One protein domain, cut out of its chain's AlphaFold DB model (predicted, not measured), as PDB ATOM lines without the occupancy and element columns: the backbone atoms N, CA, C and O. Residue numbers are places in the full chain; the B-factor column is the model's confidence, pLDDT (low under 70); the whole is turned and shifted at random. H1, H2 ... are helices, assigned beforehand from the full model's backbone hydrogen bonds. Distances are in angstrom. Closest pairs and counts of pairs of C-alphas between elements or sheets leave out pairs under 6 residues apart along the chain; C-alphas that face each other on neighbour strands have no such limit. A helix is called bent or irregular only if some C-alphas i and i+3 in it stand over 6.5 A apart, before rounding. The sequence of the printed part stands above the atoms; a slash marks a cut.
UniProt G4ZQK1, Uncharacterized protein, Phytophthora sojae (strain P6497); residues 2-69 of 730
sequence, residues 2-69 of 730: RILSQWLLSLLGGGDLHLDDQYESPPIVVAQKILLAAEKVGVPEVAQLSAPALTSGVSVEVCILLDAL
ATOM      1  N   ARG A   2     189.618 157.085 152.012       78.31
ATOM      2  CA  ARG A   2     190.610 156.274 152.774       78.31
ATOM      3  C   ARG A   2     192.067 156.348 152.275       78.31
ATOM      4  O   ARG A   2     192.921 156.825 153.008       78.31
ATOM      5  N   ILE A   3     192.330 155.907 151.040       80.06
ATOM      6  CA  ILE A   3     193.689 155.837 150.461       80.06
ATOM      7  C   ILE A   3     194.321 157.232 150.368       80.06
ATOM      8  O   ILE A   3     195.458 157.434 150.777       80.06
ATOM      9  N   LEU A   4     193.550 158.208 149.882       81.06
ATOM     10  CA  LEU A   4     194.026 159.578 149.702       81.06
ATOM     11  C   LEU A   4     194.360 160.245 151.048       81.06
ATOM     12  O   LEU A   4     195.407 160.866 151.181       81.06
ATOM     13  N   SER A   5     193.501 160.081 152.060       83.88
ATOM     14  CA  SER A   5     193.745 160.611 153.406       83.88
ATOM     15  C   SER A   5     194.957 159.951 154.066       83.88
ATOM     16  O   SER A   5     195.741 160.643 154.702       83.88
ATOM     17  N   GLN A   6     195.143 158.637 153.893       82.88
ATOM     18  CA  GLN A   6     196.308 157.914 154.416       82.88
ATOM     19  C   GLN A   6     197.610 158.406 153.773       82.88
ATOM     20  O   GLN A   6     198.588 158.652 154.474       82.88
ATOM     21  N   TRP A   7     197.601 158.620 152.455       82.00
ATOM     22  CA  TRP A   7     198.736 159.184 151.731       82.00
ATOM     23  C   TRP A   7     199.073 160.607 152.204       82.00
ATOM     24  O   TRP A   7     200.213 160.857 152.584       82.00
ATOM     25  N   LEU A   8     198.090 161.508 152.294       84.12
ATOM     26  CA  LEU A   8     198.309 162.884 152.765       84.12
ATOM     27  C   LEU A   8     198.824 162.932 154.216       84.12
ATOM     28  O   LEU A   8     199.721 163.705 154.532       84.12
ATOM     29  N   LEU A   9     198.302 162.073 155.096       83.12
ATOM     30  CA  LEU A   9     198.765 161.969 156.483       83.12
ATOM     31  C   LEU A   9     200.198 161.424 156.591       83.12
ATOM     32  O   LEU A   9     200.931 161.833 157.492       83.12
ATOM     33  N   SER A  10     200.608 160.534 155.680       81.12
ATOM     34  CA  SER A  10     201.988 160.030 155.631       81.12
ATOM     35  C   SER A  10     202.995 161.131 155.287       81.12
ATOM     36  O   SER A  10     204.070 161.180 155.879       81.12
ATOM     37  N   LEU A  11     202.609 162.064 154.408       77.44
ATOM     38  CA  LEU A  11     203.439 163.204 154.011       77.44
ATOM     39  C   LEU A  11     203.628 164.208 155.153       77.44
ATOM     40  O   LEU A  11     204.672 164.835 155.262       77.44
ATOM     41  N   LEU A  12     202.647 164.319 156.047       76.56
ATOM     42  CA  LEU A  12     202.704 165.206 157.209       76.56
ATOM     43  C   LEU A  12     203.441 164.601 158.423       76.56
ATOM     44  O   LEU A  12     203.382 165.147 159.523       76.56
ATOM     45  N   GLY A  13     204.108 163.452 158.268       67.12
ATOM     46  CA  GLY A  13     204.802 162.772 159.367       67.12
ATOM     47  C   GLY A  13     203.888 161.954 160.290       67.12
ATOM     48  O   GLY A  13     204.327 161.485 161.341       67.12
ATOM     49  N   GLY A  14     202.629 161.719 159.903       62.38
ATOM     50  CA  GLY A  14     201.673 160.843 160.591       62.38
ATOM     51  C   GLY A  14     201.913 159.351 160.336       62.38
ATOM     52  O   GLY A  14     200.957 158.614 160.094       62.38
ATOM     53  N   GLY A  15     203.174 158.910 160.359       54.31
ATOM     54  CA  GLY A  15     203.669 157.626 159.840       54.31
ATOM     55  C   GLY A  15     203.215 156.339 160.544       54.31
ATOM     56  O   GLY A  15     203.902 155.338 160.422       54.31
ATOM     57  N   ASP A  16     202.088 156.341 161.259       54.34
ATOM     58  CA  ASP A  16     201.620 155.181 162.038       54.34
ATOM     59  C   ASP A  16     200.135 154.830 161.813       54.34
ATOM     60  O   ASP A  16     199.547 154.045 162.558       54.34
ATOM     61  N   LEU A  17     199.486 155.386 160.778       57.72
ATOM     62  CA  LEU A  17     198.188 154.868 160.326       57.72
ATOM     63  C   LEU A  17     198.361 153.789 159.268       57.72
ATOM     64  O   LEU A  17     198.171 154.017 158.072       57.72
ATOM     65  N   HIS A  18     198.611 152.572 159.740       59.00
ATOM     66  CA  HIS A  18     198.266 151.377 158.987       59.00
ATOM     67  C   HIS A  18     196.754 151.160 159.077       59.00
ATOM     68  O   HIS A  18     196.216 150.623 160.048       59.00
ATOM     69  N   LEU A  19     196.033 151.592 158.045       61.91
ATOM     70  CA  LEU A  19     194.663 151.145 157.809       61.91
ATOM     71  C   LEU A  19     194.693 149.743 157.166       61.91
ATOM     72  O   LEU A  19     193.982 149.532 156.197       61.91
ATOM     73  N   ASP A  20     195.507 148.804 157.651       51.22
ATOM     74  CA  ASP A  20     195.820 147.553 156.930       51.22
ATOM     75  C   ASP A  20     194.811 146.415 157.088       51.22
ATOM     76  O   ASP A  20     194.975 145.359 156.481       51.22
ATOM     77  N   ASP A  21     193.691 146.634 157.775       51.97
ATOM     78  CA  ASP A  21     192.609 145.654 157.722       51.97
ATOM     79  C   ASP A  21     191.905 145.770 156.365       51.97
ATOM     80  O   ASP A  21     191.060 146.654 156.120       51.97
ATOM     81  N   GLN A  22     192.278 144.875 155.454       53.00
ATOM     82  CA  GLN A  22     191.504 144.574 154.262       53.00
ATOM     83  C   GLN A  22     190.105 144.118 154.725       53.00
ATOM     84  O   GLN A  22     189.906 143.019 155.219       53.00
ATOM     85  N   TYR A  23     189.130 145.021 154.582       54.56
ATOM     86  CA  TYR A  23     187.679 144.824 154.732       54.56
ATOM     87  C   TYR A  23     187.032 144.629 156.124       54.56
ATOM     88  O   TYR A  23     185.802 144.638 156.172       54.56
ATOM     89  N   GLU A  24     187.752 144.562 157.250       56.53
ATOM     90  CA  GLU A  24     187.108 144.255 158.553       56.53
ATOM     91  C   GLU A  24     186.633 145.456 159.396       56.53
ATOM     92  O   GLU A  24     185.655 145.345 160.138       56.53
ATOM     93  N   SER A  25     187.261 146.632 159.296       68.88
ATOM     94  CA  SER A  25     186.877 147.782 160.133       68.88
ATOM     95  C   SER A  25     185.608 148.495 159.610       68.88
ATOM     96  O   SER A  25     185.593 148.922 158.450       68.88
ATOM     97  N   PRO A  26     184.561 148.721 160.437       77.38
ATOM     98  CA  PRO A  26     183.378 149.486 160.036       77.38
ATOM     99  C   PRO A  26     183.745 150.896 159.528       77.38
ATOM    100  O   PRO A  26     184.625 151.530 160.117       77.38
ATOM    101  N   PRO A  27     183.052 151.453 158.511       78.62
ATOM    102  CA  PRO A  27     183.379 152.764 157.929       78.62
ATOM    103  C   PRO A  27     183.492 153.904 158.949       78.62
ATOM    104  O   PRO A  27     184.315 154.803 158.797       78.62
ATOM    105  N   ILE A  28     182.709 153.839 160.029       82.81
ATOM    106  CA  ILE A  28     182.746 154.818 161.122       82.81
ATOM    107  C   ILE A  28     184.046 154.764 161.933       82.81
ATOM    108  O   ILE A  28     184.557 155.804 162.336       82.81
ATOM    109  N   VAL A  29     184.626 153.573 162.105       81.25
ATOM    110  CA  VAL A  29     185.909 153.374 162.795       81.25
ATOM    111  C   VAL A  29     187.050 153.907 161.933       81.25
ATOM    112  O   VAL A  29     187.950 154.571 162.442       81.25
ATOM    113  N   VAL A  30     186.991 153.679 160.618       82.00
ATOM    114  CA  VAL A  30     187.967 154.223 159.660       82.00
ATOM    115  C   VAL A  30     187.919 155.753 159.649       82.00
ATOM    116  O   VAL A  30     188.960 156.395 159.774       82.00
ATOM    117  N   ALA A  31     186.723 156.345 159.576       84.69
ATOM    118  CA  ALA A  31     186.546 157.794 159.644       84.69
ATOM    119  C   ALA A  31     187.078 158.393 160.959       84.69
ATOM    120  O   ALA A  31     187.744 159.424 160.944       84.69
ATOM    121  N   GLN A  32     186.842 157.724 162.092       85.25
ATOM    122  CA  GLN A  32     187.325 158.171 163.398       85.25
ATOM    123  C   GLN A  32     188.855 158.093 163.515       85.25
ATOM    124  O   GLN A  32     189.472 159.026 164.024       85.25
ATOM    125  N   LYS A  33     189.477 157.025 162.994       85.12
ATOM    126  CA  LYS A  33     190.944 156.904 162.919       85.12
ATOM    127  C   LYS A  33     191.555 158.036 162.088       85.12
ATOM    128  O   LYS A  33     192.538 158.628 162.519       85.12
ATOM    129  N   ILE A  34     190.957 158.368 160.940       85.94
ATOM    130  CA  ILE A  34     191.439 159.448 160.061       85.94
ATOM    131  C   ILE A  34     191.330 160.824 160.740       85.94
ATOM    132  O   ILE A  34     192.266 161.612 160.652       85.94
ATOM    133  N   LEU A  35     190.231 161.114 161.446       87.44
ATOM    134  CA  LEU A  35     190.071 162.390 162.158       87.44
ATOM    135  C   LEU A  35     191.073 162.545 163.311       87.44
ATOM    136  O   LEU A  35     191.716 163.585 163.421       87.44
ATOM    137  N   LEU A  36     191.267 161.494 164.114       85.06
ATOM    138  CA  LEU A  36     192.256 161.488 165.202       85.06
ATOM    139  C   LEU A  36     193.689 161.646 164.682       85.06
ATOM    140  O   LEU A  36     194.519 162.298 165.312       85.06
ATOM    141  N   ALA A  37     193.982 161.052 163.526       84.88
ATOM    142  CA  ALA A  37     195.263 161.207 162.858       84.88
ATOM    143  C   ALA A  37     195.524 162.650 162.429       84.88
ATOM    144  O   ALA A  37     196.589 163.191 162.707       84.88
ATOM    145  N   ALA A  38     194.541 163.264 161.769       84.56
ATOM    146  CA  ALA A  38     194.638 164.633 161.284       84.56
ATOM    147  C   ALA A  38     194.807 165.632 162.441       84.56
ATOM    148  O   ALA A  38     195.624 166.545 162.355       84.56
ATOM    149  N   GLU A  39     194.118 165.403 163.561       83.88
ATOM    150  CA  GLU A  39     194.275 166.202 164.779       83.88
ATOM    151  C   GLU A  39     195.674 166.045 165.398       83.88
ATOM    152  O   GLU A  39     196.327 167.038 165.721       83.88
ATOM    153  N   LYS A  40     196.185 164.808 165.504       83.44
ATOM    154  CA  LYS A  40     197.524 164.518 166.055       83.44
ATOM    155  C   LYS A  40     198.647 165.184 165.257       83.44
ATOM    156  O   LYS A  40     199.680 165.532 165.822       83.44
ATOM    157  N   VAL A  41     198.441 165.337 163.955       80.44
ATOM    158  CA  VAL A  41     199.406 165.914 163.016       80.44
ATOM    159  C   VAL A  41     199.239 167.440 162.880       80.44
ATOM    160  O   VAL A  41     199.995 168.097 162.173       80.44
ATOM    161  N   GLY A  42     198.312 168.037 163.638       78.69
ATOM    162  CA  GLY A  42     198.200 169.488 163.776       78.69
ATOM    163  C   GLY A  42     197.377 170.169 162.685       78.69
ATOM    164  O   GLY A  42     197.674 171.312 162.355       78.69
ATOM    165  N   VAL A  43     196.349 169.499 162.147       84.94
ATOM    166  CA  VAL A  43     195.380 170.080 161.196       84.94
ATOM    167  C   VAL A  43     194.096 170.480 161.948       84.94
ATOM    168  O   VAL A  43     193.163 169.679 162.036       84.94
ATOM    169  N   PRO A  44     194.021 171.672 162.571       74.25
ATOM    170  CA  PRO A  44     192.910 172.057 163.451       74.25
ATOM    171  C   PRO A  44     191.559 172.192 162.732       74.25
ATOM    172  O   PRO A  44     190.508 172.085 163.366       74.25
ATOM    173  N   GLU A  45     191.556 172.393 161.415       78.38
ATOM    174  CA  GLU A  45     190.359 172.549 160.585       78.38
ATOM    175  C   GLU A  45     189.478 171.288 160.578       78.38
ATOM    176  O   GLU A  45     188.264 171.377 160.384       78.38
ATOM    177  N   VAL A  46     190.052 170.110 160.862       80.25
ATOM    178  CA  VAL A  46     189.308 168.839 160.904       80.25
ATOM    179  C   VAL A  46     188.491 168.645 162.186       80.25
ATOM    180  O   VAL A  46     187.615 167.783 162.215       80.25
ATOM    181  N   ALA A  47     188.703 169.466 163.224       74.81
ATOM    182  CA  ALA A  47     187.989 169.368 164.505       74.81
ATOM    183  C   ALA A  47     186.480 169.669 164.392       74.81
ATOM    184  O   ALA A  47     185.701 169.326 165.282       74.81
ATOM    185  N   GLN A  48     186.051 170.304 163.296       79.50
ATOM    186  CA  GLN A  48     184.642 170.602 163.018       79.50
ATOM    187  C   GLN A  48     183.907 169.439 162.327       79.50
ATOM    188  O   GLN A  48     182.691 169.498 162.141       79.50
ATOM    189  N   LEU A  49     184.624 168.378 161.942       85.88
ATOM    190  CA  LEU A  49     184.078 167.228 161.229       85.88
ATOM    191  C   LEU A  49     183.728 166.093 162.196       85.88
ATOM    192  O   LEU A  49     184.413 165.847 163.185       85.88
ATOM    193  N   SER A  50     182.662 165.353 161.884       86.75
ATOM    194  CA  SER A  50     182.244 164.188 162.669       86.75
ATOM    195  C   SER A  50     182.444 162.895 161.879       86.75
ATOM    196  O   SER A  50     182.187 162.845 160.676       86.75
ATOM    197  N   ALA A  51     182.859 161.820 162.558       84.69
ATOM    198  CA  ALA A  51     183.055 160.515 161.923       84.69
ATOM    199  C   ALA A  51     181.813 160.007 161.152       84.69
ATOM    200  O   ALA A  51     181.998 159.509 160.041       84.69
ATOM    201  N   PRO A  52     180.560 160.168 161.645       85.44
ATOM    202  CA  PRO A  52     179.359 159.794 160.893       85.44
ATOM    203  C   PRO A  52     179.239 160.487 159.532       85.44
ATOM    204  O   PRO A  52     178.879 159.829 158.557       85.44
ATOM    205  N   ALA A  53     179.592 161.774 159.438       83.56
ATOM    206  CA  ALA A  53     179.484 162.550 158.199       83.56
ATOM    207  C   ALA A  53     180.455 162.081 157.099       83.56
ATOM    208  O   ALA A  53     180.243 162.359 155.926       83.56
ATOM    209  N   LEU A  54     181.493 161.326 157.467       83.12
ATOM    210  CA  LEU A  54     182.514 160.808 156.554       83.12
ATOM    211  C   LEU A  54     182.284 159.342 156.151       83.12
ATOM    212  O   LEU A  54     183.003 158.813 155.302       83.12
ATOM    213  N   THR A  55     181.293 158.668 156.749       83.19
ATOM    214  CA  THR A  55     181.062 157.224 156.557       83.19
ATOM    215  C   THR A  55     180.641 156.838 155.145       83.19
ATOM    216  O   THR A  55     180.942 155.726 154.718       83.19
ATOM    217  N   SER A  56     179.984 157.740 154.407       80.00
ATOM    218  CA  SER A  56     179.596 157.505 153.012       80.00
ATOM    219  C   SER A  56     180.800 157.458 152.067       80.00
ATOM    220  O   SER A  56     180.670 156.993 150.937       80.00
ATOM    221  N   GLY A  57     181.962 157.974 152.492       75.94
ATOM    222  CA  GLY A  57     183.163 158.111 151.664       75.94
ATOM    223  C   GLY A  57     183.046 159.142 150.533       75.94
ATOM    224  O   GLY A  57     184.052 159.418 149.877       75.94
ATOM    225  N   VAL A  58     181.855 159.717 150.332       74.94
ATOM    226  CA  VAL A  58     181.510 160.684 149.285       74.94
ATOM    227  C   VAL A  58     180.527 161.695 149.887       74.94
ATOM    228  O   VAL A  58     179.345 161.395 150.067       74.94
ATOM    229  N   SER A  59     181.028 162.867 150.276       81.44
ATOM    230  CA  SER A  59     180.234 163.981 150.809       81.44
ATOM    231  C   SER A  59     181.035 165.291 150.759       81.44
ATOM    232  O   SER A  59     182.240 165.276 150.497       81.44
ATOM    233  N   VAL A  60     180.382 166.425 151.030       82.31
ATOM    234  CA  VAL A  60     181.056 167.735 151.117       82.31
ATOM    235  C   VAL A  60     182.079 167.740 152.256       82.31
ATOM    236  O   VAL A  60     183.167 168.286 152.119       82.31
ATOM    237  N   GLU A  61     181.775 167.057 153.354       86.12
ATOM    238  CA  GLU A  61     182.649 166.894 154.514       86.12
ATOM    239  C   GLU A  61     183.919 166.105 154.174       86.12
ATOM    240  O   GLU A  61     184.988 166.407 154.702       86.12
ATOM    241  N   VAL A  62     183.837 165.141 153.247       86.69
ATOM    242  CA  VAL A  62     185.022 164.453 152.709       86.69
ATOM    243  C   VAL A  62     185.893 165.418 151.904       86.69
ATOM    244  O   VAL A  62     187.114 165.366 152.026       86.69
ATOM    245  N   CYS A  63     185.297 166.311 151.112       85.81
ATOM    246  CA  CYS A  63     186.049 167.339 150.391       85.81
ATOM    247  C   CYS A  63     186.728 168.319 151.357       85.81
ATOM    248  O   CYS A  63     187.907 168.596 151.178       85.81
ATOM    249  N   ILE A  64     186.031 168.765 152.409       86.12
ATOM    250  CA  ILE A  64     186.587 169.648 153.450       86.12
ATOM    251  C   ILE A  64     187.773 168.979 154.159       86.12
ATOM    252  O   ILE A  64     188.815 169.601 154.343       86.12
ATOM    253  N   LEU A  65     187.647 167.695 154.514       88.56
ATOM    254  CA  LEU A  65     188.737 166.920 155.110       88.56
ATOM    255  C   LEU A  65     189.969 166.862 154.196       88.56
ATOM    256  O   LEU A  65     191.092 167.053 154.656       88.56
ATOM    257  N   LEU A  66     189.767 166.553 152.912       89.75
ATOM    258  CA  LEU A  66     190.866 166.426 151.955       89.75
ATOM    259  C   LEU A  66     191.519 167.776 151.651       89.75
ATOM    260  O   LEU A  66     192.740 167.827 151.532       89.75
ATOM    261  N   ASP A  67     190.743 168.853 151.576       87.94
ATOM    262  CA  ASP A  67     191.245 170.212 151.361       87.94
ATOM    263  C   ASP A  67     192.096 170.695 152.546       87.94
ATOM    264  O   ASP A  67     193.206 171.190 152.354       87.94
ATOM    265  N   ALA A  68     191.647 170.441 153.780       87.06
ATOM    266  CA  ALA A  68     192.401 170.755 154.995       87.06
ATOM    267  C   ALA A  68     193.727 169.979 155.080       87.06
ATOM    268  O   ALA A  68     194.780 170.567 155.323       87.06
ATOM    269  N   LEU A  69     193.700 168.665 154.823       87.06
ATOM    270  CA  LEU A  69     194.910 167.836 154.788       87.06
ATOM    271  C   LEU A  69     195.872 168.270 153.674       87.06
ATOM    272  O   LEU A  69     197.079 168.322 153.890       87.06
TER     273      LEU A  69
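Overview. This is residues 2 to 69 of the 730 residues of an uncharacterized protein of Phytophthora sojae (strain P6497) (UniProt G4ZQK1). Three longer helices, H1, H2 and H5, run roughly the same way with their centres in a triangle, H2 and H1 side by side, while the short helices H3 and H4 pack on H2 away from H1. A long stretch without a named element, residues 12 to 26, leads back along the outside from the end of H1 to the start of H2. The printed part has 68 residues, with five named helices in the order H1 to H5 and no named strand, and its class is all helix. The whole is compact, with a radius of gyration of the C-alphas of 10.9 A, and the C-alphas span 28 by 26 by 15 A.

Along the chain. H2, the longest helix, takes residues 27 to 40 and measures 20.1 A from C-alpha 27 at (183.379, 152.764, 157.929) to C-alpha 40. H1 is residues 2 to 11, 14.6 A long, from C-alpha 2 at (190.610, 156.274, 152.774). H5 is residues 60 to 69, 14.3 A long, with C-alpha 69 at (194.910, 167.836, 154.788). H3 is residues 44 to 48, 8.4 A long, and only just irregular: C-alphas 45 and 48 are 6.51 A apart. H4 is residues 51 to 54, 5.4 A long.

Arrangement. H2 and H5 are the hubs, each touching three other helices. H2 touches H1 at a shallow tilt of 16 degrees, the same way, and their closest C-alphas, those of Ala 38 and Leu 9, are 6.9 A apart. H2 touches H4, with the closest C-alphas, of Ala 31 and Ala 51, 5.0 A apart. With residues 35 to 39 alone H2 touches H3, the closest C-alphas being those of Leu 35 and Val 46 at 6.6 A. H2 and H5 are close but not clearly touching: their closest C-alphas, of Ala 38 and Leu 69, are 7.2 A apart. They run the same way at a shallow tilt of 33 degrees, only just short of steep. H5 touches H1 at a shallow tilt of 18 degrees, the same way, with the closest C-alphas, of Leu 69 and Leu 8, 6.3 A apart. H5 also touches H3, with the closest C-alphas, of Leu 65 and Val 46, 6.1 A apart. H4 and H5 only just touch, and only at the corner by their link, with 3 pairs of C-alphas within 8 A, the closest being Leu 54 and Val 62 at 5.9 A. H1 is apart from H3 and H4, and H3 is apart from H4. In H1, H2 and H5 every O i to N i+4 pair is within hydrogen-bond range; in H3 it is 0 of 1, beside 1 of 2 O i to N i+3 pairs, and H4 is too short for an O i to N i+4 pair.

Size, cuts and confidence. The two C-alphas farthest apart, of Tyr 23 and Pro 44, are 29.1 A apart. The printed part has no cut. The link from H1 to H2, 15 residues, is long; the other three links are tight. The mean pLDDT of the printed part is 77.9, and residues 13 to 25 are under 70.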